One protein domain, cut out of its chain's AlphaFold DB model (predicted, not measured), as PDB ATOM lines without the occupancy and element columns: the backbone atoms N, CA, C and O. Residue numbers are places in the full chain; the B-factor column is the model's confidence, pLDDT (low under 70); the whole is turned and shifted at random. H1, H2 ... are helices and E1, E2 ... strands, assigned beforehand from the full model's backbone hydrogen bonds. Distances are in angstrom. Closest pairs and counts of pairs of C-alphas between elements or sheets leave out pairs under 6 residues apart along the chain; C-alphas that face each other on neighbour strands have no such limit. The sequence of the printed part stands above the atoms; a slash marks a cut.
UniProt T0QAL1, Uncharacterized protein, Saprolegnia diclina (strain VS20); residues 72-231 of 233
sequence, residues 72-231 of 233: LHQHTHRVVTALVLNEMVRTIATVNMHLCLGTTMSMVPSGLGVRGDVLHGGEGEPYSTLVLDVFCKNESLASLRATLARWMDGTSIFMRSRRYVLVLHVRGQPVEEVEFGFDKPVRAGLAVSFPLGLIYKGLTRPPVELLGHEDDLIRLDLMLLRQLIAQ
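AT A GLANCE: This is residues 72 to 231 of the 233 residues of an uncharacterized protein of Saprolegnia diclina (strain VS20) (UniProt T0QAL1). What does the model look like? Two small sheets, E1 E2 E3 and E4 E5, lie roughly in a row with residues 155 to 158 passing between them; long helix H1 and hairpin E6 E7 lie side by side over one side of this row, and H2 over the other. H3 runs on from E7 and packs on the first part of H1. What is it made of? The printed part has 160 residues, under half of them in named elements, in the order H1 E1 E2 E3 H2 E4 E5 E6 E7 H3; the class is mixed, helices and strands, and the sheets are antiparallel. It is compact, with a radius of gyration of the C-alphas of 15.3 A, and spans 45 by 35 by 27 A.

HOW THE PARTS SIT: How is the largest sheet built? E1, residues 97 to 100, E2, residues 105 to 109, and E3, residues 130 to 132, form a meander, each strand the antiparallel neighbour of the one before. Within hydrogen-bond range are N 98 and O 108 at 2.8 A in hairpin E1 E2, and N 107 and O 130 at 2.8 A in hairpin E2 E3. What is on it? H1, residues 72 to 91, is on one face, making two layers, a helix over a sheet, at a height over the sheet of 10.6 A. It runs along the strands, at 11 degrees to E2 on the local plane, over E2 and only just over E3, on which 3 of its C-alphas fall. Its closest C-alphas to E3 are those of Thr 81 and Leu 132, 7.1 A. What else comes close to that helix? In the hairpin of E6, residues 191 to 195, and E7, residues 217 to 221, N 218 and O 194 are 2.9 A apart; the closest C-alphas of H1 and E7 are those of Glu 87 and Ile 218, 5.8 A. H3, residues 222 to 230, touches H1 at residues 72 to 80 alone, closest at the C-alphas of Thr 76 and Ile 229, 5.6 A, with a steep tilt of 43 degrees, opposite ways. Where is the rest? In the hairpin of E4, residues 165 to 168, and E5, residues 176 to 179, N 168 and O 176 are 2.7 A apart; the closest C-alphas of E4 and E6 are those of Leu 168 and Val 192, 7.3 A. H2, residues 141 to 150, is near E4, with 6 pairs of C-alphas within 10 A. In H1, H2 and H3 every O i to N i+4 pair is within hydrogen-bond range.

IN THESE COORDINATES: Where do the helices lie? H1 runs 28.7 A from C-alpha 72 at (31.174, 18.720, 46.958), H2 14.2 A, and H3 12.2 A to C-alpha 230 at (25.770, 18.124, 54.156). Which strands are longest? E2, E6 and E7 have 5 residues each and measure 13.6 A, 13.4 A and 11.9 A.

THE WHOLE: How large is it, and is it unbroken? The two C-alphas farthest apart, those of Asp 183 and Thr 204, are 45.3 A apart, and the printed part has no cut. Which links are long, and where is confidence low? The links E2 to E3, H2 to E4, E5 to E6 and E6 to E7 are long. The mean pLDDT of the printed part is 75.5, and residues 99 to 105, 113 to 128, 137 and 150 to 162 are under 70.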
ATOM      1  N   LEU A  72      32.213  19.621  46.466       78.12
ATOM      2  CA  LEU A  72      31.174  18.720  46.958       78.12
ATOM      3  C   LEU A  72      31.388  17.282  46.469       78.12
ATOM      4  O   LEU A  72      31.219  16.355  47.256       78.12
ATOM      5  N   HIS A  73      31.777  17.079  45.207       78.69
ATOM      6  CA  HIS A  73      32.050  15.737  44.680       78.69
ATOM      7  C   HIS A  73      33.266  15.123  45.378       78.69
ATOM      8  O   HIS A  73      33.202  13.986  45.834       78.69
ATOM      9  N   GLN A  74      34.340  15.904  45.550       78.38
ATOM     10  CA  GLN A  74      35.543  15.456  46.258       78.38
ATOM     11  C   GLN A  74      35.253  15.115  47.728       78.38
ATOM     12  O   GLN A  74      35.709  14.089  48.229       78.38
ATOM     13  N   HIS A  75      34.473  15.950  48.419       83.44
ATOM     14  CA  HIS A  75      34.036  15.703  49.795       83.44
ATOM     15  C   HIS A  75      33.186  14.443  49.907       83.44
ATOM     16  O   HIS A  75      33.473  13.565  50.715       83.44
ATOM     17  N   THR A  76      32.183  14.320  49.040       83.12
ATOM     18  CA  THR A  76      31.304  13.148  48.977       83.12
ATOM     19  C   THR A  76      32.112  11.873  48.775       83.12
ATOM     20  O   THR A  76      31.902  10.885  49.475       83.12
ATOM     21  N   HIS A  77      33.093  11.922  47.875       81.81
ATOM     22  CA  HIS A  77      33.993  10.808  47.611       81.81
ATOM     23  C   HIS A  77      34.770  10.389  48.868       81.81
ATOM     24  O   HIS A  77      34.750   9.217  49.257       81.81
ATOM     25  N   ARG A  78      35.371  11.360  49.574       84.31
ATOM     26  CA  ARG A  78      36.077  11.123  50.847       84.31
ATOM     27  C   ARG A  78      35.162  10.517  51.907       84.31
ATOM     28  O   ARG A  78      35.575   9.582  52.586       84.31
ATOM     29  N   VAL A  79      33.935  11.023  52.039       88.62
ATOM     30  CA  VAL A  79      32.951  10.529  53.010       88.62
ATOM     31  C   VAL A  79      32.576   9.075  52.722       88.62
ATOM     32  O   VAL A  79      32.660   8.247  53.626       88.62
ATOM     33  N   VAL A  80      32.204   8.745  51.480       87.00
ATOM     34  CA  VAL A  80      31.832   7.370  51.095       87.00
ATOM     35  C   VAL A  80      33.002   6.418  51.329       87.00
ATOM     36  O   VAL A  80      32.836   5.380  51.969       87.00
ATOM     37  N   THR A  81      34.199   6.801  50.882       85.69
ATOM     38  CA  THR A  81      35.417   6.005  51.064       85.69
ATOM     39  C   THR A  81      35.711   5.764  52.543       85.69
ATOM     40  O   THR A  81      35.945   4.627  52.950       85.69
ATOM     41  N   ALA A  82      35.642   6.810  53.371       88.81
ATOM     42  CA  ALA A  82      35.875   6.699  54.805       88.81
ATOM     43  C   ALA A  82      34.840   5.801  55.495       88.81
ATOM     44  O   ALA A  82      35.211   5.013  56.359       88.81
ATOM     45  N   LEU A  83      33.559   5.888  55.123       90.69
ATOM     46  CA  LEU A  83      32.517   5.026  55.688       90.69
ATOM     47  C   LEU A  83      32.765   3.552  55.362       90.69
ATOM     48  O   LEU A  83      32.738   2.728  56.273       90.69
ATOM     49  N   VAL A  84      33.071   3.232  54.101       89.12
ATOM     50  CA  VAL A  84      33.370   1.851  53.699       89.12
ATOM     51  C   VAL A  84      34.601   1.322  54.437       89.12
ATOM     52  O   VAL A  84      34.536   0.254  55.042       89.12
ATOM     53  N   LEU A  85      35.702   2.080  54.455       88.94
ATOM     54  CA  LEU A  85      36.926   1.663  55.145       88.94
ATOM     55  C   LEU A  85      36.717   1.502  56.654       88.94
ATOM     56  O   LEU A  85      37.240   0.558  57.237       88.94
ATOM     57  N   ASN A  86      35.938   2.378  57.293       91.00
ATOM     58  CA  ASN A  86      35.643   2.268  58.721       91.00
ATOM     59  C   ASN A  86      34.829   1.010  59.046       91.00
ATOM     60  O   ASN A  86      35.120   0.353  60.043       91.00
ATOM     61  N   GLU A  87      33.840   0.655  58.223       90.75
ATOM     62  CA  GLU A  87      33.078  -0.589  58.398       90.75
ATOM     63  C   GLU A  87      33.964  -1.824  58.185       90.75
ATOM     64  O   GLU A  87      33.893  -2.780  58.960       90.75
ATOM     65  N   MET A  88      34.881  -1.773  57.213       90.38
ATOM     66  CA  MET A  88      35.877  -2.829  57.030       90.38
ATOM     67  C   MET A  88      36.791  -2.950  58.254       90.38
ATOM     68  O   MET A  88      36.907  -4.041  58.789       90.38
ATOM     69  N   VAL A  89      37.378  -1.855  58.749       90.38
ATOM     70  CA  VAL A  89      38.286  -1.864  59.917       90.38
ATOM     71  C   VAL A  89      37.586  -2.344  61.193       90.38
ATOM     72  O   VAL A  89      38.201  -2.996  62.035       90.38
ATOM     73  N   ARG A  90      36.293  -2.034  61.353       89.06
ATOM     74  CA  ARG A  90      35.480  -2.529  62.475       89.06
ATOM     75  C   ARG A  90      35.281  -4.039  62.440       89.06
ATOM     76  O   ARG A  90      35.194  -4.645  63.504       89.06
ATOM     77  N   THR A  91      35.192  -4.606  61.242       87.56
ATOM     78  CA  THR A  91      34.957  -6.038  61.032       87.56
ATOM     79  C   THR A  91      36.277  -6.804  61.057       87.56
ATOM     80  O   THR A  91      36.447  -7.749  61.820       87.56
ATOM     81  N   ILE A  92      37.250  -6.336  60.278       84.62
ATOM     82  CA  ILE A  92      38.592  -6.891  60.154       84.62
ATOM     83  C   ILE A  92      39.605  -5.802  60.518       84.62
ATOM     84  O   ILE A  92      39.793  -4.824  59.802       84.62
ATOM     85  N   ALA A  93      40.262  -5.956  61.669       78.69
ATOM     86  CA  ALA A  93      41.101  -4.919  62.286       78.69
ATOM     87  C   ALA A  93      42.199  -4.336  61.369       78.69
ATOM     88  O   ALA A  93      42.670  -3.221  61.604       78.69
ATOM     89  N   THR A  94      42.593  -5.072  60.327       78.88
ATOM     90  CA  THR A  94      43.589  -4.652  59.340       78.88
ATOM     91  C   THR A  94      42.996  -4.686  57.936       78.88
ATOM     92  O   THR A  94      42.629  -5.743  57.427       78.88
ATOM     93  N   VAL A  95      42.983  -3.531  57.270       79.75
ATOM     94  CA  VAL A  95      42.561  -3.391  55.873       79.75
ATOM     95  C   VAL A  95      43.776  -3.019  55.034       79.75
ATOM     96  O   VAL A  95      44.330  -1.933  55.188       79.75
ATOM     97  N   ASN A  96      44.201  -3.923  54.150       81.69
ATOM     98  CA  ASN A  96      45.312  -3.679  53.232       81.69
ATOM     99  C   ASN A  96      44.787  -3.551  51.798       81.69
ATOM    100  O   ASN A  96      44.547  -4.549  51.115       81.69
ATOM    101  N   MET A  97      44.537  -2.307  51.392       78.06
ATOM    102  CA  MET A  97      43.973  -1.947  50.094       78.06
ATOM    103  C   MET A  97      44.877  -0.910  49.429       78.06
ATOM    104  O   MET A  97      45.397  -0.004  50.083       78.06
ATOM    105  N   HIS A  98      45.026  -1.013  48.116       71.81
ATOM    106  CA  HIS A  98      45.639   0.001  47.279       71.81
ATOM    107  C   HIS A  98      44.561   0.835  46.607       71.81
ATOM    108  O   HIS A  98      43.570   0.307  46.097       71.81
ATOM    109  N   LEU A  99      44.784   2.146  46.602       65.31
ATOM    110  CA  LEU A  99      43.987   3.065  45.818       65.31
ATOM    111  C   LEU A  99      44.510   3.059  44.383       65.31
ATOM    112  O   LEU A  99      45.652   3.447  44.138       65.31
ATOM    113  N   CYS A 100      43.675   2.635  43.447       60.00
ATOM    114  CA  CYS A 100      43.938   2.801  42.030       60.00
ATOM    115  C   CYS A 100      43.287   4.114  41.594       60.00
ATOM    116  O   CYS A 100      42.059   4.244  41.585       60.00
ATOM    117  N   LEU A 101      44.136   5.099  41.298       47.72
ATOM    118  CA  LEU A 101      43.730   6.378  40.730       47.72
ATOM    119  C   LEU A 101      43.589   6.208  39.212       47.72
ATOM    120  O   LEU A 101      44.527   5.787  38.543       47.72
ATOM    121  N   GLY A 102      42.399   6.510  38.706       54.75
ATOM    122  CA  GLY A 102      42.047   6.626  37.293       54.75
ATOM    123  C   GLY A 102      40.870   7.599  37.169       54.75
ATOM    124  O   GLY A 102      40.592   8.337  38.116       54.75
ATOM    125  N   THR A 103      40.128   7.565  36.058       52.75
ATOM    126  CA  THR A 103      38.912   8.394  35.877       52.75
ATOM    127  C   THR A 103      37.843   8.132  36.946       52.75
ATOM    128  O   THR A 103      37.037   9.011  37.250       52.75
ATOM    129  N   THR A 104      37.904   6.956  37.575       62.72
ATOM    130  CA  THR A 104      37.141   6.561  38.758       62.72
ATOM    131  C   THR A 104      38.100   6.075  39.844       62.72
ATOM    132  O   THR A 104      39.079   5.376  39.564       62.72
ATOM    133  N   MET A 105      37.810   6.390  41.109       65.06
ATOM    134  CA  MET A 105      38.578   5.850  42.230       65.06
ATOM    135  C   MET A 105      38.166   4.402  42.496       65.06
ATOM    136  O   MET A 105      36.992   4.093  42.709       65.06
ATOM    137  N   SER A 106      39.138   3.501  42.526       72.00
ATOM    138  CA  SER A 106      38.880   2.108  42.874       72.00
ATOM    139  C   SER A 106      39.822   1.626  43.965       72.00
ATOM    140  O   SER A 106      40.934   2.131  44.122       72.00
ATOM    141  N   MET A 107      39.339   0.683  44.768       74.12
ATOM    142  CA  MET A 107      40.082   0.101  45.875       74.12
ATOM    143  C   MET A 107      40.296  -1.379  45.601       74.12
ATOM    144  O   MET A 107      39.357  -2.129  45.332       74.12
ATOM    145  N   VAL A 108      41.554  -1.792  45.680       75.69
ATOM    146  CA  VAL A 108      41.998  -3.132  45.308       75.69
ATOM    147  C   VAL A 108      42.739  -3.744  46.492       75.69
ATOM    148  O   VAL A 108      43.699  -3.137  46.965       75.69
ATOM    149  N   PRO A 109      42.362  -4.936  46.978       78.00
ATOM    150  CA  PRO A 109      43.125  -5.618  48.012       78.00
ATOM    151  C   PRO A 109      44.575  -5.848  47.598       78.00
ATOM    152  O   PRO A 109      44.860  -6.277  46.476       78.00
ATOM    153  N   SER A 110      45.503  -5.629  48.525       78.88
ATOM    154  CA  SER A 110      46.906  -5.967  48.302       78.88
ATOM    155  C   SER A 110      47.059  -7.444  47.946       78.88
ATOM    156  O   SER A 110      46.554  -8.325  48.639       78.88
ATOM    157  N   GLY A 111      47.778  -7.719  46.858       70.62
ATOM    158  CA  GLY A 111      47.967  -9.076  46.341       70.62
ATOM    159  C   GLY A 111      46.938  -9.513  45.297       70.62
ATOM    160  O   GLY A 111      47.137 -10.563  44.683       70.62
ATOM    161  N   LEU A 112      45.893  -8.716  45.034       71.50
ATOM    162  CA  LEU A 112      45.031  -8.930  43.878       71.50
ATOM    163  C   LEU A 112      45.717  -8.324  42.651       71.50
ATOM    164  O   LEU A 112      45.889  -7.111  42.545       71.50
ATOM    165  N   GLY A 113      46.160  -9.179  41.732       60.06
ATOM    166  CA  GLY A 113      46.754  -8.720  40.483       60.06
ATOM    167  C   GLY A 113      45.669  -8.254  39.524       60.06
ATOM    168  O   GLY A 113      45.181  -9.083  38.770       60.06
ATOM    169  N   VAL A 114      45.317  -6.967  39.530       58.50
ATOM    170  CA  VAL A 114      44.449  -6.355  38.506       58.50
ATOM    171  C   VAL A 114      45.205  -6.378  37.178       58.50
ATOM    172  O   VAL A 114      46.211  -5.689  37.021       58.50
ATOM    173  N   ARG A 115      44.790  -7.259  36.265       47.94
ATOM    174  CA  ARG A 115      45.460  -7.504  34.973       47.94
ATOM    175  C   ARG A 115      44.572  -7.241  33.756       47.94
ATOM    176  O   ARG A 115      45.069  -7.292  32.634       47.94
ATOM    177  N   GLY A 116      43.305  -6.896  33.975       46.09
ATOM    178  CA  GLY A 116      42.374  -6.575  32.902       46.09
ATOM    179  C   GLY A 116      42.658  -5.214  32.274       46.09
ATOM    180  O   GLY A 116      42.891  -4.228  32.974       46.09
ATOM    181  N   ASP A 117      42.592  -5.152  30.947       43.88
ATOM    182  CA  ASP A 117      42.406  -3.890  30.239       43.88
ATOM    183  C   ASP A 117      40.980  -3.394  30.523       43.88
ATOM    184  O   ASP A 117      40.003  -4.054  30.165       43.88
ATOM    185  N   VAL A 118      40.861  -2.235  31.180       42.12
ATOM    186  CA  VAL A 118      39.580  -1.593  31.530       42.12
ATOM    187  C   VAL A 118      38.697  -1.389  30.289       42.12
ATOM    188  O   VAL A 118      37.472  -1.367  30.402       42.12
ATOM    189  N   LEU A 119      39.300  -1.303  29.096       37.28
ATOM    190  CA  LEU A 119      38.596  -1.161  27.822       37.28
ATOM    191  C   LEU A 119      38.052  -2.486  27.264       37.28
ATOM    192  O   LEU A 119      37.168  -2.456  26.411       37.28
ATOM    193  N   HIS A 120      38.546  -3.640  27.725       37.44
ATOM    194  CA  HIS A 120      38.167  -4.944  27.173       37.44
ATOM    195  C   HIS A 120      36.935  -5.575  27.824       37.44
ATOM    196  O   HIS A 120      36.359  -6.459  27.196       37.44
ATOM    197  N   GLY A 121      36.506  -5.136  29.018       40.94
ATOM    198  CA  GLY A 121      35.163  -5.395  29.581       40.94
ATOM    199  C   GLY A 121      34.671  -6.858  29.596       40.94
ATOM    200  O   GLY A 121      33.478  -7.099  29.758       40.94
ATOM    201  N   GLY A 122      35.553  -7.834  29.365       38.81
ATOM    202  CA  GLY A 122      35.219  -9.233  29.140       38.81
ATOM    203  C   GLY A 122      35.207 -10.062  30.419       38.81
ATOM    204  O   GLY A 122      35.740  -9.659  31.456       38.81
ATOM    205  N   GLU A 123      34.616 -11.254  30.327       35.84
ATOM    206  CA  GLU A 123      34.677 -12.271  31.375       35.84
ATOM    207  C   GLU A 123      36.107 -12.827  31.494       35.84
ATOM    208  O   GLU A 123      36.616 -13.422  30.545       35.84
ATOM    209  N   GLY A 124      36.744 -12.687  32.664       40.47
ATOM    210  CA  GLY A 124      37.912 -13.514  33.012       40.47
ATOM    211  C   GLY A 124      39.121 -12.842  33.663       40.47
ATOM    212  O   GLY A 124      40.029 -13.562  34.068       40.47
ATOM    213  N   GLU A 125      39.160 -11.523  33.834       41.50
ATOM    214  CA  GLU A 125      40.313 -10.818  34.425       41.50
ATOM    215  C   GLU A 125      39.847  -9.964  35.622       41.50
ATOM    216  O   GLU A 125      38.753  -9.403  35.565       41.50
ATOM    217  N   PRO A 126      40.605  -9.866  36.733       49.09
ATOM    218  CA  PRO A 126      40.107  -9.216  37.942       49.09
ATOM    219  C   PRO A 126      40.012  -7.701  37.745       49.09
ATOM    220  O   PRO A 126      41.023  -6.999  37.710       49.09
ATOM    221  N   TYR A 127      38.780  -7.209  37.648       57.47
ATOM    222  CA  TYR A 127      38.434  -5.809  37.874       57.47
ATOM    223  C   TYR A 127      38.658  -5.452  39.345       57.47
ATOM    224  O   TYR A 127      38.695  -6.334  40.210       57.47
ATOM    225  N   SER A 128      38.792  -4.159  39.651       62.22
ATOM    226  CA  SER A 128      38.782  -3.709  41.043       62.22
ATOM    227  C   SER A 128      37.545  -4.263  41.750       62.22
ATOM    228  O   SER A 128      36.418  -4.048  41.308       62.22
ATOM    229  N   THR A 129      37.751  -4.994  42.844       71.00
ATOM    230  CA  THR A 129      36.665  -5.663  43.577       71.00
ATOM    231  C   THR A 129      35.716  -4.669  44.241       71.00
ATOM    232  O   THR A 129      34.544  -4.973  44.474       71.00
ATOM    233  N   LEU A 130      36.203  -3.451  44.494       77.12
ATOM    234  CA  LEU A 130      35.417  -2.329  44.973       77.12
ATOM    235  C   LEU A 130      35.765  -1.058  44.195       77.12
ATOM    236  O   LEU A 130      36.919  -0.644  44.091       77.12
ATOM    237  N   VAL A 131      34.735  -0.412  43.676       77.62
ATOM    238  CA  VAL A 131      34.807   0.805  42.877       77.62
ATOM    239  C   VAL A 131      33.922   1.829  43.562       77.62
ATOM    240  O   VAL A 131      32.779   1.547  43.888       77.62
ATOM    241  N   LEU A 132      34.438   3.019  43.835       78.62
ATOM    242  CA  LEU A 132      33.656   4.068  44.478       78.62
ATOM    243  C   LEU A 132      33.677   5.280  43.567       78.62
ATOM    244  O   LEU A 132      34.728   5.902  43.399       78.62
ATOM    245  N   ASP A 133      32.526   5.627  43.000       78.19
ATOM    246  CA  ASP A 133      32.438   6.738  42.066       78.19
ATOM    247  C   ASP A 133      31.468   7.820  42.554       78.19
ATOM    248  O   ASP A 133      30.456   7.578  43.201       78.19
ATOM    249  N   VAL A 134      31.793   9.068  42.256       77.69
ATOM    250  CA  VAL A 134      30.918  10.208  42.511       77.69
ATOM    251  C   VAL A 134      30.911  11.017  41.240       77.69
ATOM    252  O   VAL A 134      31.899  11.678  40.932       77.69
ATOM    253  N   PHE A 135      29.816  10.945  40.497       76.69
ATOM    254  CA  PHE A 135      29.716  11.621  39.214       76.69
ATOM    255  C   PHE A 135      29.630  13.132  39.384       76.69
ATOM    256  O   PHE A 135      29.008  13.657  40.311       76.69
ATOM    257  N   CYS A 136      30.269  13.814  38.450       73.88
ATOM    258  CA  CYS A 136      30.432  15.245  38.387       73.88
ATOM    259  C   CYS A 136      29.340  15.863  37.494       73.88
ATOM    260  O   CYS A 136      28.457  15.189  36.962       73.88
ATOM    261  N   LYS A 137      29.335  17.195  37.393       67.88
ATOM    262  CA  LYS A 137      28.187  17.991  36.912       67.88
ATOM    263  C   LYS A 137      27.668  17.600  35.517       67.88
ATOM    264  O   LYS A 137      26.486  17.783  35.236       67.88
ATOM    265  N   ASN A 138      28.549  17.097  34.662       72.81
ATOM    266  CA  ASN A 138      28.281  16.854  33.245       72.81
ATOM    267  C   ASN A 138      27.982  15.390  32.918       72.81
ATOM    268  O   ASN A 138      27.801  15.052  31.751       72.81
ATOM    269  N   GLU A 139      27.942  14.529  33.928       76.06
ATOM    270  CA  GLU A 139      27.569  13.135  33.749       76.06
ATOM    271  C   GLU A 139      26.086  12.926  34.074       76.06
ATOM    272  O   GLU A 139      25.485  13.649  34.876       76.06
ATOM    273  N   SER A 140      25.497  11.910  33.445       75.00
ATOM    274  CA  SER A 140      24.110  11.510  33.671       75.00
ATOM    275  C   SER A 140      24.031  10.209  34.467       75.00
ATOM    276  O   SER A 140      24.954   9.386  34.450       75.00
ATOM    277  N   LEU A 141      22.906   9.996  35.149       76.12
ATOM    278  CA  LEU A 141      22.639   8.742  35.849       76.12
ATOM    279  C   LEU A 141      22.446   7.573  34.855       76.12
ATOM    280  O   LEU A 141      22.867   6.455  35.138       76.12
ATOM    281  N   ALA A 142      21.944   7.818  33.641       76.81
ATOM    282  CA  ALA A 142      21.966   6.832  32.556       76.81
ATOM    283  C   ALA A 142      23.398   6.410  32.157       76.81
ATOM    284  O   ALA A 142      23.693   5.214  32.081       76.81
ATOM    285  N   SER A 143      24.310   7.373  31.974       73.00
ATOM    286  CA  SER A 143      25.728   7.103  31.690       73.00
ATOM    287  C   SER A 143      26.384   6.322  32.829       73.00
ATOM    288  O   SER A 143      27.171   5.417  32.559       73.00
ATOM    289  N   LEU A 144      26.020   6.606  34.086       73.69
ATOM    290  CA  LEU A 144      26.453   5.806  35.232       73.69
ATOM    291  C   LEU A 144      25.986   4.364  35.093       73.69
ATOM    292  O   LEU A 144      26.817   3.466  35.149       73.69
ATOM    293  N   ARG A 145      24.676   4.133  34.938       76.88
ATOM    294  CA  ARG A 145      24.119   2.775  34.842       76.88
ATOM    295  C   ARG A 145      24.831   1.985  33.742       76.88
ATOM    296  O   ARG A 145      25.206   0.838  33.964       76.88
ATOM    297  N   ALA A 146      25.097   2.623  32.601       74.94
ATOM    298  CA  ALA A 146      25.862   2.031  31.509       74.94
ATOM    299  C   ALA A 146      27.327   1.740  31.890       74.94
ATOM    300  O   ALA A 146      27.831   0.666  31.571       74.94
ATOM    301  N   THR A 147      28.012   2.658  32.578       72.12
ATOM    302  CA  THR A 147      29.378   2.440  33.081       72.12
ATOM    303  C   THR A 147      29.422   1.285  34.075       72.12
ATOM    304  O   THR A 147      30.202   0.362  33.878       72.12
ATOM    305  N   LEU A 148      28.536   1.263  35.072       71.25
ATOM    306  CA  LEU A 148      28.467   0.186  36.060       71.25
ATOM    307  C   LEU A 148      28.149  -1.167  35.416       71.25
ATOM    308  O   LEU A 148      28.767  -2.165  35.768       71.25
ATOM    309  N   ALA A 149      27.256  -1.195  34.424       70.44
ATOM    310  CA  ALA A 149      26.948  -2.410  33.676       70.44
ATOM    311  C   ALA A 149      28.149  -2.942  32.872       70.44
ATOM    312  O   ALA A 149      28.290  -4.154  32.728       70.44
ATOM    313  N   ARG A 150      29.029  -2.065  32.359       66.00
ATOM    314  CA  ARG A 150      30.275  -2.480  31.683       66.00
ATOM    315  C   ARG A 150      31.300  -3.059  32.658       66.00
ATOM    316  O   ARG A 150      32.091  -3.917  32.282       66.00
ATOM    317  N   TRP A 151      31.305  -2.585  33.899       63.28
ATOM    318  CA  TRP A 151      32.257  -2.984  34.931       63.28
ATOM    319  C   TRP A 151      31.750  -4.265  35.602       63.28
ATOM    320  O   TRP A 151      31.327  -4.264  36.755       63.28
ATOM    321  N   MET A 152      31.744  -5.367  34.850       53.22
ATOM    322  CA  MET A 152      31.002  -6.596  35.159       53.22
ATOM    323  C   MET A 152      31.388  -7.362  36.446       53.22
ATOM    324  O   MET A 152      30.908  -8.475  36.631       53.22
ATOM    325  N   ASP A 153      32.175  -6.817  37.379       49.34
ATOM    326  CA  ASP A 153      32.646  -7.558  38.565       49.34
ATOM    327  C   ASP A 153      32.803  -6.750  39.869       49.34
ATOM    328  O   ASP A 153      33.251  -7.306  40.875       49.34
ATOM    329  N   GLY A 154      32.422  -5.469  39.898       48.06
ATOM    330  CA  GLY A 154      32.676  -4.580  41.040       48.06
ATOM    331  C   GLY A 154      31.455  -4.272  41.907       48.06
ATOM    332  O   GLY A 154      30.312  -4.360  41.461       48.06
ATOM    333  N   THR A 155      31.725  -3.861  43.150       49.78
ATOM    334  CA  THR A 155      30.791  -3.049  43.944       49.78
ATOM    335  C   THR A 155      30.915  -1.600  43.514       49.78
ATOM    336  O   THR A 155      32.036  -1.112  43.427       49.78
ATOM    337  N   SER A 156      29.813  -0.907  43.244       55.88
ATOM    338  CA  SER A 156      29.832   0.523  42.915       55.88
ATOM    339  C   SER A 156      28.826   1.300  43.733       55.88
ATOM    340  O   SER A 156      27.829   0.728  44.138       55.88
ATOM    341  N   ILE A 157      29.130   2.563  44.025       54.84
ATOM    342  CA  ILE A 157      28.287   3.525  44.745       54.84
ATOM    343  C   ILE A 157      28.349   4.819  43.943       54.84
ATOM    344  O   ILE A 157      29.402   5.121  43.394       54.84
ATOM    345  N   PHE A 158      27.239   5.550  43.871       59.94
ATOM    346  CA  PHE A 158      27.097   6.812  43.141       59.94
ATOM    347  C   PHE A 158      26.416   7.856  44.010       59.94
ATOM    348  O   PHE A 158      25.726   7.480  44.955       59.94
ATOM    349  N   MET A 159      26.613   9.140  43.682       54.91
ATOM    350  CA  MET A 159      25.972  10.284  44.328       54.91
ATOM    351  C   MET A 159      25.848  11.486  43.380       54.91
ATOM    352  O   MET A 159      26.859  11.983  42.893       54.91
ATOM    353  N   ARG A 160      24.628  12.012  43.174       54.88
ATOM    354  CA  ARG A 160      24.371  13.218  42.355       54.88
ATOM    355  C   ARG A 160      23.484  14.238  43.062       54.88
ATOM    356  O   ARG A 160      22.355  13.926  43.424       54.88
ATOM    357  N   SER A 161      24.010  15.463  43.182       55.62
ATOM    358  CA  SER A 161      23.364  16.721  43.619       55.62
ATOM    359  C   SER A 161      22.185  16.588  44.612       55.62
ATOM    360  O   SER A 161      22.204  15.731  45.477       55.62
ATOM    361  N   ARG A 162      21.168  17.460  44.578       56.72
ATOM    362  CA  ARG A 162      20.111  17.543  45.612       56.72
ATOM    363  C   ARG A 162      19.297  16.253  45.806       56.72
ATOM    364  O   ARG A 162      18.730  16.085  46.885       56.72
ATOM    365  N   ARG A 163      19.266  15.376  44.795       70.38
ATOM    366  CA  ARG A 163      18.503  14.119  44.777       70.38
ATOM    367  C   ARG A 163      19.203  12.950  45.464       70.38
ATOM    368  O   ARG A 163      18.501  12.046  45.893       70.38
ATOM    369  N   TYR A 164      20.538  12.973  45.586       80.38
ATOM    370  CA  TYR A 164      21.386  11.879  46.092       80.38
ATOM    371  C   TYR A 164      20.827  10.484  45.783       80.38
ATOM    372  O   TYR A 164      20.094   9.903  46.576       80.38
ATOM    373  N   VAL A 165      21.179   9.929  44.631       82.50
ATOM    374  CA  VAL A 165      20.892   8.527  44.305       82.50
ATOM    375  C   VAL A 165      22.127   7.711  44.634       82.50
ATOM    376  O   VAL A 165      23.212   8.152  44.281       82.50
ATOM    377  N   LEU A 166      21.968   6.560  45.281       85.19
ATOM    378  CA  LEU A 166      22.999   5.535  45.406       85.19
ATOM    379  C   LEU A 166      22.613   4.352  44.527       85.19
ATOM    380  O   LEU A 166      21.505   3.843  44.644       85.19
ATOM    381  N   VAL A 167      23.540   3.903  43.685       84.81
ATOM    382  CA  VAL A 167      23.402   2.672  42.901       84.81
ATOM    383  C   VAL A 167      24.430   1.682  43.411       84.81
ATOM    384  O   VAL A 167      25.614   1.967  43.285       84.81
ATOM    385  N   LEU A 168      23.979   0.564  43.978       85.12
ATOM    386  CA  LEU A 168      24.783  -0.573  44.400       85.12
ATOM    387  C   LEU A 168      24.663  -1.691  43.364       85.12
ATOM    388  O   LEU A 168      23.621  -2.331  43.220       85.12
ATOM    389  N   HIS A 169      25.754  -1.939  42.648       80.50
ATOM    390  CA  HIS A 169      25.882  -3.091  41.761       80.50
ATOM    391  C   HIS A 169      26.719  -4.159  42.464       80.50
ATOM    392  O   HIS A 169      27.812  -3.850  42.910       80.50
ATOM    393  N   VAL A 170      26.237  -5.398  42.572       77.50
ATOM    394  CA  VAL A 170      27.006  -6.523  43.131       77.50
ATOM    395  C   VAL A 170      26.954  -7.683  42.144       77.50
ATOM    396  O   VAL A 170      25.888  -8.023  41.634       77.50
ATOM    397  N   ARG A 171      28.102  -8.311  41.860       72.06
ATOM    398  CA  ARG A 171      28.183  -9.397  40.872       72.06
ATOM    399  C   ARG A 171      27.180 -10.512  41.183       72.06
ATOM    400  O   ARG A 171      27.224 -11.121  42.252       72.06
ATOM    401  N   GLY A 172      26.335 -10.826  40.201       70.94
ATOM    402  CA  GLY A 172      25.338 -11.895  40.300       70.94
ATOM    403  C   GLY A 172      24.137 -11.560  41.190       70.94
ATOM    404  O   GLY A 172      23.345 -12.454  41.475       70.94
ATOM    405  N   GLN A 173      24.000 -10.305  41.621       77.69
ATOM    406  CA  GLN A 173      22.854  -9.803  42.372       77.69
ATOM    407  C   GLN A 173      22.092  -8.760  41.544       77.69
ATOM    408  O   GLN A 173      22.674  -8.135  40.653       77.69
ATOM    409  N   PRO A 174      20.796  -8.548  41.821       82.44
ATOM    410  CA  PRO A 174      20.069  -7.411  41.273       82.44
ATOM    411  C   PRO A 174      20.736  -6.089  41.665       82.44
ATOM    412  O   PRO A 174      21.213  -5.941  42.790       82.44
ATOM    413  N   VAL A 175      20.732  -5.123  40.747       83.00
ATOM    414  CA  VAL A 175      21.167  -3.753  41.044       83.00
ATOM    415  C   VAL A 175      20.190  -3.128  42.033       83.00
ATOM    416  O   VAL A 175      18.980  -3.130  41.800       83.00
ATOM    417  N   GLU A 176      20.717  -2.581  43.122       87.06
ATOM    418  CA  GLU A 176      19.946  -1.816  44.094       87.06
ATOM    419  C   GLU A 176      20.149  -0.322  43.824       87.06
ATOM    420  O   GLU A 176      21.272   0.167  43.783       87.06
ATOM    421  N   GLU A 177      19.061   0.420  43.626       86.69
ATOM    422  CA  GLU A 177      19.092   1.866  43.408       86.69
ATOM    423  C   GLU A 177      18.188   2.544  44.441       86.69
ATOM    424  O   GLU A 177      16.997   2.241  44.537       86.69
ATOM    425  N   VAL A 178      18.759   3.449  45.239       87.31
ATOM    426  CA  VAL A 178      18.063   4.109  46.348       87.31
ATOM    427  C   VAL A 178      18.269   5.614  46.272       87.31
ATOM    428  O   VAL A 178      19.387   6.114  46.365       87.31
ATOM    429  N   GLU A 179      17.171   6.354  46.147       85.56
ATOM    430  CA  GLU A 179      17.170   7.812  46.236       85.56
ATOM    431  C   GLU A 179      17.033   8.247  47.704       85.56
ATOM    432  O   GLU A 179      16.100   7.853  48.408       85.56
ATOM    433  N   PHE A 180      17.975   9.060  48.177       85.38
ATOM    434  CA  PHE A 180      18.093   9.471  49.577       85.38
ATOM    435  C   PHE A 180      18.434  10.963  49.731       85.38
ATOM    436  O   PHE A 180      18.996  11.375  50.744       85.38
ATOM    437  N   GLY A 181      18.067  11.783  48.744       79.94
ATOM    438  CA  GLY A 181      18.218  13.240  48.744       79.94
ATOM    439  C   GLY A 181      17.589  13.962  49.937       79.94
ATOM    440  O   GLY A 181      16.914  13.385  50.797       79.94
ATOM    441  N   PHE A 182      17.812  15.275  50.010       75.62
ATOM    442  CA  PHE A 182      17.212  16.111  51.063       75.62
ATOM    443  C   PHE A 182      15.694  16.247  50.924       75.62
ATOM    444  O   PHE A 182      15.001  16.471  51.913       75.62
ATOM    445  N   ASP A 183      15.188  16.104  49.705       74.69
ATOM    446  CA  ASP A 183      13.773  16.131  49.348       74.69
ATOM    447  C   ASP A 183      13.064  14.791  49.605       74.69
ATOM    448  O   ASP A 183      11.834  14.722  49.543       74.69
ATOM    449  N   LYS A 184      13.810  13.730  49.940       76.00
ATOM    450  CA  LYS A 184      13.256  12.405  50.221       76.00
ATOM    451  C   LYS A 184      13.179  12.118  51.726       76.00
ATOM    452  O   LYS A 184      14.121  12.403  52.482       76.00
ATOM    453  N   PRO A 185      12.076  11.503  52.198       73.81
ATOM    454  CA  PRO A 185      11.972  11.044  53.574       73.81
ATOM    455  C   PRO A 185      12.883   9.827  53.783       73.81
ATOM    456  O   PRO A 185      12.487   8.686  53.560       73.81
ATOM    457  N   VAL A 186      14.109  10.066  54.240       75.31
ATOM    458  CA  VAL A 186      15.029   8.999  54.651       75.31
ATOM    459  C   VAL A 186      14.689   8.587  56.079       75.31
ATOM    460  O   VAL A 186      14.755   9.402  57.002       75.31
ATOM    461  N   ARG A 187      14.291   7.324  56.257       76.81
ATOM    462  CA  ARG A 187      14.021   6.735  57.575       76.81
ATOM    463  C   ARG A 187      15.324   6.273  58.222       76.81
ATOM    464  O   ARG A 187      16.234   5.824  57.530       76.81
ATOM    465  N   ALA A 188      15.381   6.332  59.552       75.69
ATOM    466  CA  ALA A 188      16.471   5.721  60.305       75.69
ATOM    467  C   ALA A 188      16.573   4.224  59.963       75.69
ATOM    468  O   ALA A 188      15.555   3.530  59.916       75.69
ATOM    469  N   GLY A 189      17.792   3.744  59.708       78.12
ATOM    470  CA  GLY A 189      18.045   2.354  59.336       78.12
ATOM    471  C   GLY A 189      17.875   2.034  57.847       78.12
ATOM    472  O   GLY A 189      18.040   0.870  57.482       78.12
ATOM    473  N   LEU A 190      17.592   3.015  56.980       87.94
ATOM    474  CA  LEU A 190      17.742   2.818  55.537       87.94
ATOM    475  C   LEU A 190      19.235   2.712  55.202       87.94
ATOM    476  O   LEU A 190      20.002   3.636  55.470       87.94
ATOM    477  N   ALA A 191      19.640   1.583  54.634       90.50
ATOM    478  CA  ALA A 191      21.020   1.331  54.266       90.50
ATOM    479  C   ALA A 191      21.089   0.421  53.052       90.50
ATOM    480  O   ALA A 191      20.208  -0.416  52.871       90.50
ATOM    481  N   VAL A 192      22.182   0.549  52.311       89.31
ATOM    482  CA  VAL A 192      22.615  -0.464  51.350       89.31
ATOM    483  C   VAL A 192      23.746  -1.278  51.958       89.31
ATOM    484  O   VAL A 192      24.476  -0.786  52.831       89.31
ATOM    485  N   SER A 193      23.892  -2.525  51.528       90.81
ATOM    486  CA  SER A 193      24.927  -3.392  52.080       90.81
ATOM    487  C   SER A 193      25.380  -4.480  51.131       90.81
ATOM    488  O   SER A 193      24.594  -4.977  50.330       90.81
ATOM    489  N   PHE A 194      26.627  -4.905  51.293       89.00
ATOM    490  CA  PHE A 194      27.203  -6.028  50.565       89.00
ATOM    491  C   PHE A 194      28.155  -6.831  51.475       89.00
ATOM    492  O   PHE A 194      28.728  -6.253  52.402       89.00
ATOM    493  N   PRO A 195      28.327  -8.148  51.247       90.12
ATOM    494  CA  PRO A 195      29.240  -8.971  52.041       90.12
ATOM    495  C   PRO A 195      30.706  -8.552  51.890       90.12
ATOM    496  O   PRO A 195      31.189  -8.339  50.773       90.12
ATOM    497  N   LEU A 196      31.435  -8.501  53.005       89.75
ATOM    498  CA  LEU A 196      32.855  -8.150  53.054       89.75
ATOM    499  C   LEU A 196      33.721  -9.090  52.204       89.75
ATOM    500  O   LEU A 196      34.637  -8.636  51.511       89.75
ATOM    501  N   GLY A 197      33.407 -10.387  52.191       86.19
ATOM    502  CA  GLY A 197      34.146 -11.397  51.432       86.19
ATOM    503  C   GLY A 197      34.211 -11.114  49.927       86.19
ATOM    504  O   GLY A 197      35.172 -11.519  49.269       86.19
ATOM    505  N   LEU A 198      33.256 -10.356  49.376       82.81
ATOM    506  CA  LEU A 198      33.271  -9.970  47.962       82.81
ATOM    507  C   LEU A 198      34.446  -9.057  47.609       82.81
ATOM    508  O   LEU A 198      34.985  -9.174  46.509       82.81
ATOM    509  N   ILE A 199      34.889  -8.209  48.542       83.75
ATOM    510  CA  ILE A 199      36.030  -7.307  48.332       83.75
ATOM    511  C   ILE A 199      37.319  -8.109  48.129       83.75
ATOM    512  O   ILE A 199      38.185  -7.698  47.364       83.75
ATOM    513  N   TYR A 200      37.445  -9.271  48.767       82.06
ATOM    514  CA  TYR A 200      38.646 -10.111  48.721       82.06
ATOM    515  C   TYR A 200      38.547 -11.259  47.709       82.06
ATOM    516  O   TYR A 200      39.445 -12.105  47.625       82.06
ATOM    517  N   LYS A 201      37.468 -11.302  46.923       79.12
ATOM    518  CA  LYS A 201      37.245 -12.344  45.922       79.12
ATOM    519  C   LYS A 201      38.361 -12.332  44.872       79.12
ATOM    520  O   LYS A 201      38.740 -11.288  44.356       79.12
ATOM    521  N   GLY A 202      38.873 -13.516  44.541       74.56
ATOM    522  CA  GLY A 202      39.961 -13.681  43.570       74.56
ATOM    523  C   GLY A 202      41.366 -13.641  44.175       74.56
ATOM    524  O   GLY A 202      42.326 -13.978  43.482       74.56
ATOM    525  N   LEU A 203      41.515 -13.319  45.465       76.44
ATOM    526  CA  LEU A 203      42.783 -13.521  46.158       76.44
ATOM    527  C   LEU A 203      43.056 -15.010  46.369       76.44
ATOM    528  O   LEU A 203      42.272 -15.723  46.989       76.44
ATOM    529  N   THR A 204      44.238 -15.463  45.952       78.62
ATOM    530  CA  THR A 204      44.725 -16.819  46.258       78.62
ATOM    531  C   THR A 204      44.907 -17.035  47.763       78.62
ATOM    532  O   THR A 204      44.846 -18.164  48.246       78.62
ATOM    533  N   ARG A 205      45.183 -15.956  48.506       82.69
ATOM    534  CA  ARG A 205      45.374 -15.950  49.960       82.69
ATOM    535  C   ARG A 205      44.700 -14.704  50.547       82.69
ATOM    536  O   ARG A 205      45.362 -13.667  50.618       82.69
ATOM    537  N   PRO A 206      43.402 -14.763  50.894       83.44
ATOM    538  CA  PRO A 206      42.746 -13.660  51.587       83.44
ATOM    539  C   PRO A 206      43.366 -13.434  52.982       83.44
ATOM    540  O   PRO A 206      44.036 -14.336  53.501       83.44
ATOM    541  N   PRO A 207      43.169 -12.247  53.591       85.31
ATOM    542  CA  PRO A 207      43.607 -11.975  54.960       85.31
ATOM    543  C   PRO A 207      43.061 -13.023  55.935       85.31
ATOM    544  O   PRO A 207      41.913 -13.446  55.807       85.31
ATOM    545  N   VAL A 208      43.863 -13.437  56.917       89.31
ATOM    546  CA  VAL A 208      43.422 -14.434  57.910       89.31
ATOM    547  C   VAL A 208      42.288 -13.890  58.779       89.31
ATOM    548  O   VAL A 208      41.421 -14.637  59.211       89.31
ATOM    549  N   GLU A 209      42.276 -12.575  58.974       90.12
ATOM    550  CA  GLU A 209      41.266 -11.824  59.707       90.12
ATOM    551  C   GLU A 209      39.890 -11.876  59.036       90.12
ATOM    552  O   GLU A 209      38.896 -11.638  59.706       90.12
ATOM    553  N   LEU A 210      39.818 -12.207  57.741       90.62
ATOM    554  CA  LEU A 210      38.548 -12.383  57.033       90.62
ATOM    555  C   LEU A 210      37.827 -13.681  57.434       90.62
ATOM    556  O   LEU A 210      36.624 -13.786  57.219       90.62
ATOM    557  N   LEU A 211      38.539 -14.663  58.001       91.25
ATOM    558  CA  LEU A 211      37.980 -15.977  58.312       91.25
ATOM    559  C   LEU A 211      36.855 -15.872  59.353       91.25
ATOM    560  O   LEU A 211      37.094 -15.486  60.496       91.25
ATOM    561  N   GLY A 212      35.649 -16.291  58.971       92.00
ATOM    562  CA  GLY A 212      34.445 -16.186  59.797       92.00
ATOM    563  C   GLY A 212      33.721 -14.840  59.685       92.00
ATOM    564  O   GLY A 212      32.696 -14.667  60.339       92.00
ATOM    565  N   HIS A 213      34.233 -13.924  58.859       93.31
ATOM    566  CA  HIS A 213      33.692 -12.589  58.596       93.31
ATOM    567  C   HIS A 213      33.356 -12.379  57.109       93.31
ATOM    568  O   HIS A 213      33.056 -11.266  56.683       93.31
ATOM    569  N   GLU A 214      33.412 -13.430  56.283       91.50
ATOM    570  CA  GLU A 214      33.161 -13.345  54.840       91.50
ATOM    571  C   GLU A 214      31.750 -12.830  54.523       91.50
ATOM    572  O   GLU A 214      31.569 -12.055  53.579       91.50
ATOM    573  N   ASP A 215      30.772 -13.248  55.326       93.19
ATOM    574  CA  ASP A 215      29.357 -12.905  55.168       93.19
ATOM    575  C   ASP A 215      28.944 -11.663  55.976       93.19
ATOM    576  O   ASP A 215      27.803 -11.202  55.858       93.19
ATOM    577  N   ASP A 216      29.857 -11.090  56.768       94.81
ATOM    578  CA  ASP A 216      29.585  -9.852  57.491       94.81
ATOM    579  C   ASP A 216      29.354  -8.714  56.493       94.81
ATOM    580  O   ASP A 216      30.067  -8.544  55.499       94.81
ATOM    581  N   LEU A 217      28.304  -7.937  56.742       92.00
ATOM    582  CA  LEU A 217      27.841  -6.922  55.808       92.00
ATOM    583  C   LEU A 217      28.566  -5.600  56.035       92.00
ATOM    584  O   LEU A 217      28.448  -4.993  57.098       92.00
ATOM    585  N   ILE A 218      29.197  -5.086  54.981       90.94
ATOM    586  CA  ILE A 218      29.561  -3.673  54.904       90.94
ATOM    587  C   ILE A 218      28.283  -2.884  54.662       90.94
ATOM    588  O   ILE A 218      27.626  -3.057  53.634       90.94
ATOM    589  N   ARG A 219      27.909  -2.035  55.624       91.88
ATOM    590  CA  ARG A 219      26.629  -1.324  55.629       91.88
ATOM    591  C   ARG A 219      26.832   0.183  55.515       91.88
ATOM    592  O   ARG A 219      27.474   0.804  56.355       91.88
ATOM    593  N   LEU A 220      26.195   0.795  54.520       89.50
ATOM    594  CA  LEU A 220      26.171   2.247  54.354       89.50
ATOM    595  C   LEU A 220      24.812   2.800  54.764       89.50
ATOM    596  O   LEU A 220      23.837   2.685  54.024       89.50
ATOM    597  N   ASP A 221      24.751   3.407  55.949       91.38
ATOM    598  CA  ASP A 221      23.557   4.112  56.415       91.38
ATOM    599  C   ASP A 221      23.352   5.399  55.602       91.38
ATOM    600  O   ASP A 221      24.176   6.318  55.629       91.38
ATOM    601  N   LEU A 222      22.237   5.465  54.869       89.56
ATOM    602  CA  LEU A 222      21.966   6.563  53.940       89.56
ATOM    603  C   LEU A 222      21.602   7.864  54.664       89.56
ATOM    604  O   LEU A 222      21.813   8.955  54.130       89.56
ATOM    605  N   MET A 223      21.085   7.781  55.895       89.62
ATOM    606  CA  MET A 223      20.812   8.964  56.708       89.62
ATOM    607  C   MET A 223      22.120   9.591  57.196       89.62
ATOM    608  O   MET A 223      22.281  10.809  57.083       89.62
ATOM    609  N   LEU A 224      23.050   8.768  57.690       90.69
ATOM    610  CA  LEU A 224      24.385   9.204  58.094       90.69
ATOM    611  C   LEU A 224      25.168   9.754  56.898       90.69
ATOM    612  O   LEU A 224      25.724  10.847  56.989       90.69
ATOM    613  N   LEU A 225      25.160   9.043  55.765       89.00
ATOM    614  CA  LEU A 225      25.826   9.478  54.538       89.00
ATOM    615  C   LEU A 225      25.335  10.866  54.105       89.00
ATOM    616  O   LEU A 225      26.141  11.780  53.931       89.00
ATOM    617  N   ARG A 226      24.011  11.066  54.035       87.56
ATOM    618  CA  ARG A 226      23.415  12.375  53.724       87.56
ATOM    619  C   ARG A 226      23.869  13.466  54.693       87.56
ATOM    620  O   ARG A 226      24.169  14.575  54.259       87.56
ATOM    621  N   GLN A 227      23.902  13.178  55.994       88.88
ATOM    622  CA  GLN A 227      24.317  14.148  57.012       88.88
ATOM    623  C   GLN A 227      25.787  14.545  56.868       88.88
ATOM    624  O   GLN A 227      26.095  15.729  56.962       88.88
ATOM    625  N   LEU A 228      26.679  13.586  56.621       90.06
ATOM    626  CA  LEU A 228      28.114  13.841  56.471       90.06
ATOM    627  C   LEU A 228      28.430  14.638  55.200       90.06
ATOM    628  O   LEU A 228      29.297  15.505  55.214       90.06
ATOM    629  N   ILE A 229      27.687  14.412  54.119       86.69
ATOM    630  CA  ILE A 229      27.847  15.179  52.875       86.69
ATOM    631  C   ILE A 229      27.334  16.608  53.022       86.69
ATOM    632  O   ILE A 229      27.874  17.524  52.409       86.69
ATOM    633  N   ALA A 230      26.299  16.804  53.842       83.62
ATOM    634  CA  ALA A 230      25.770  18.124  54.156       83.62
ATOM    635  C   ALA A 230      26.752  18.986  54.964       83.62
ATOM    636  O   ALA A 230      26.581  20.205  55.027       83.62
ATOM    637  N   GLN A 231      27.738  18.368  55.625       83.38
ATOM    638  CA  GLN A 231      28.757  19.104  56.361       83.38
ATOM    639  C   GLN A 231      29.671  19.844  55.378       83.38
ATOM    640  O   GLN A 231      30.009  19.295  54.328       83.38
TER     641      GLN A 231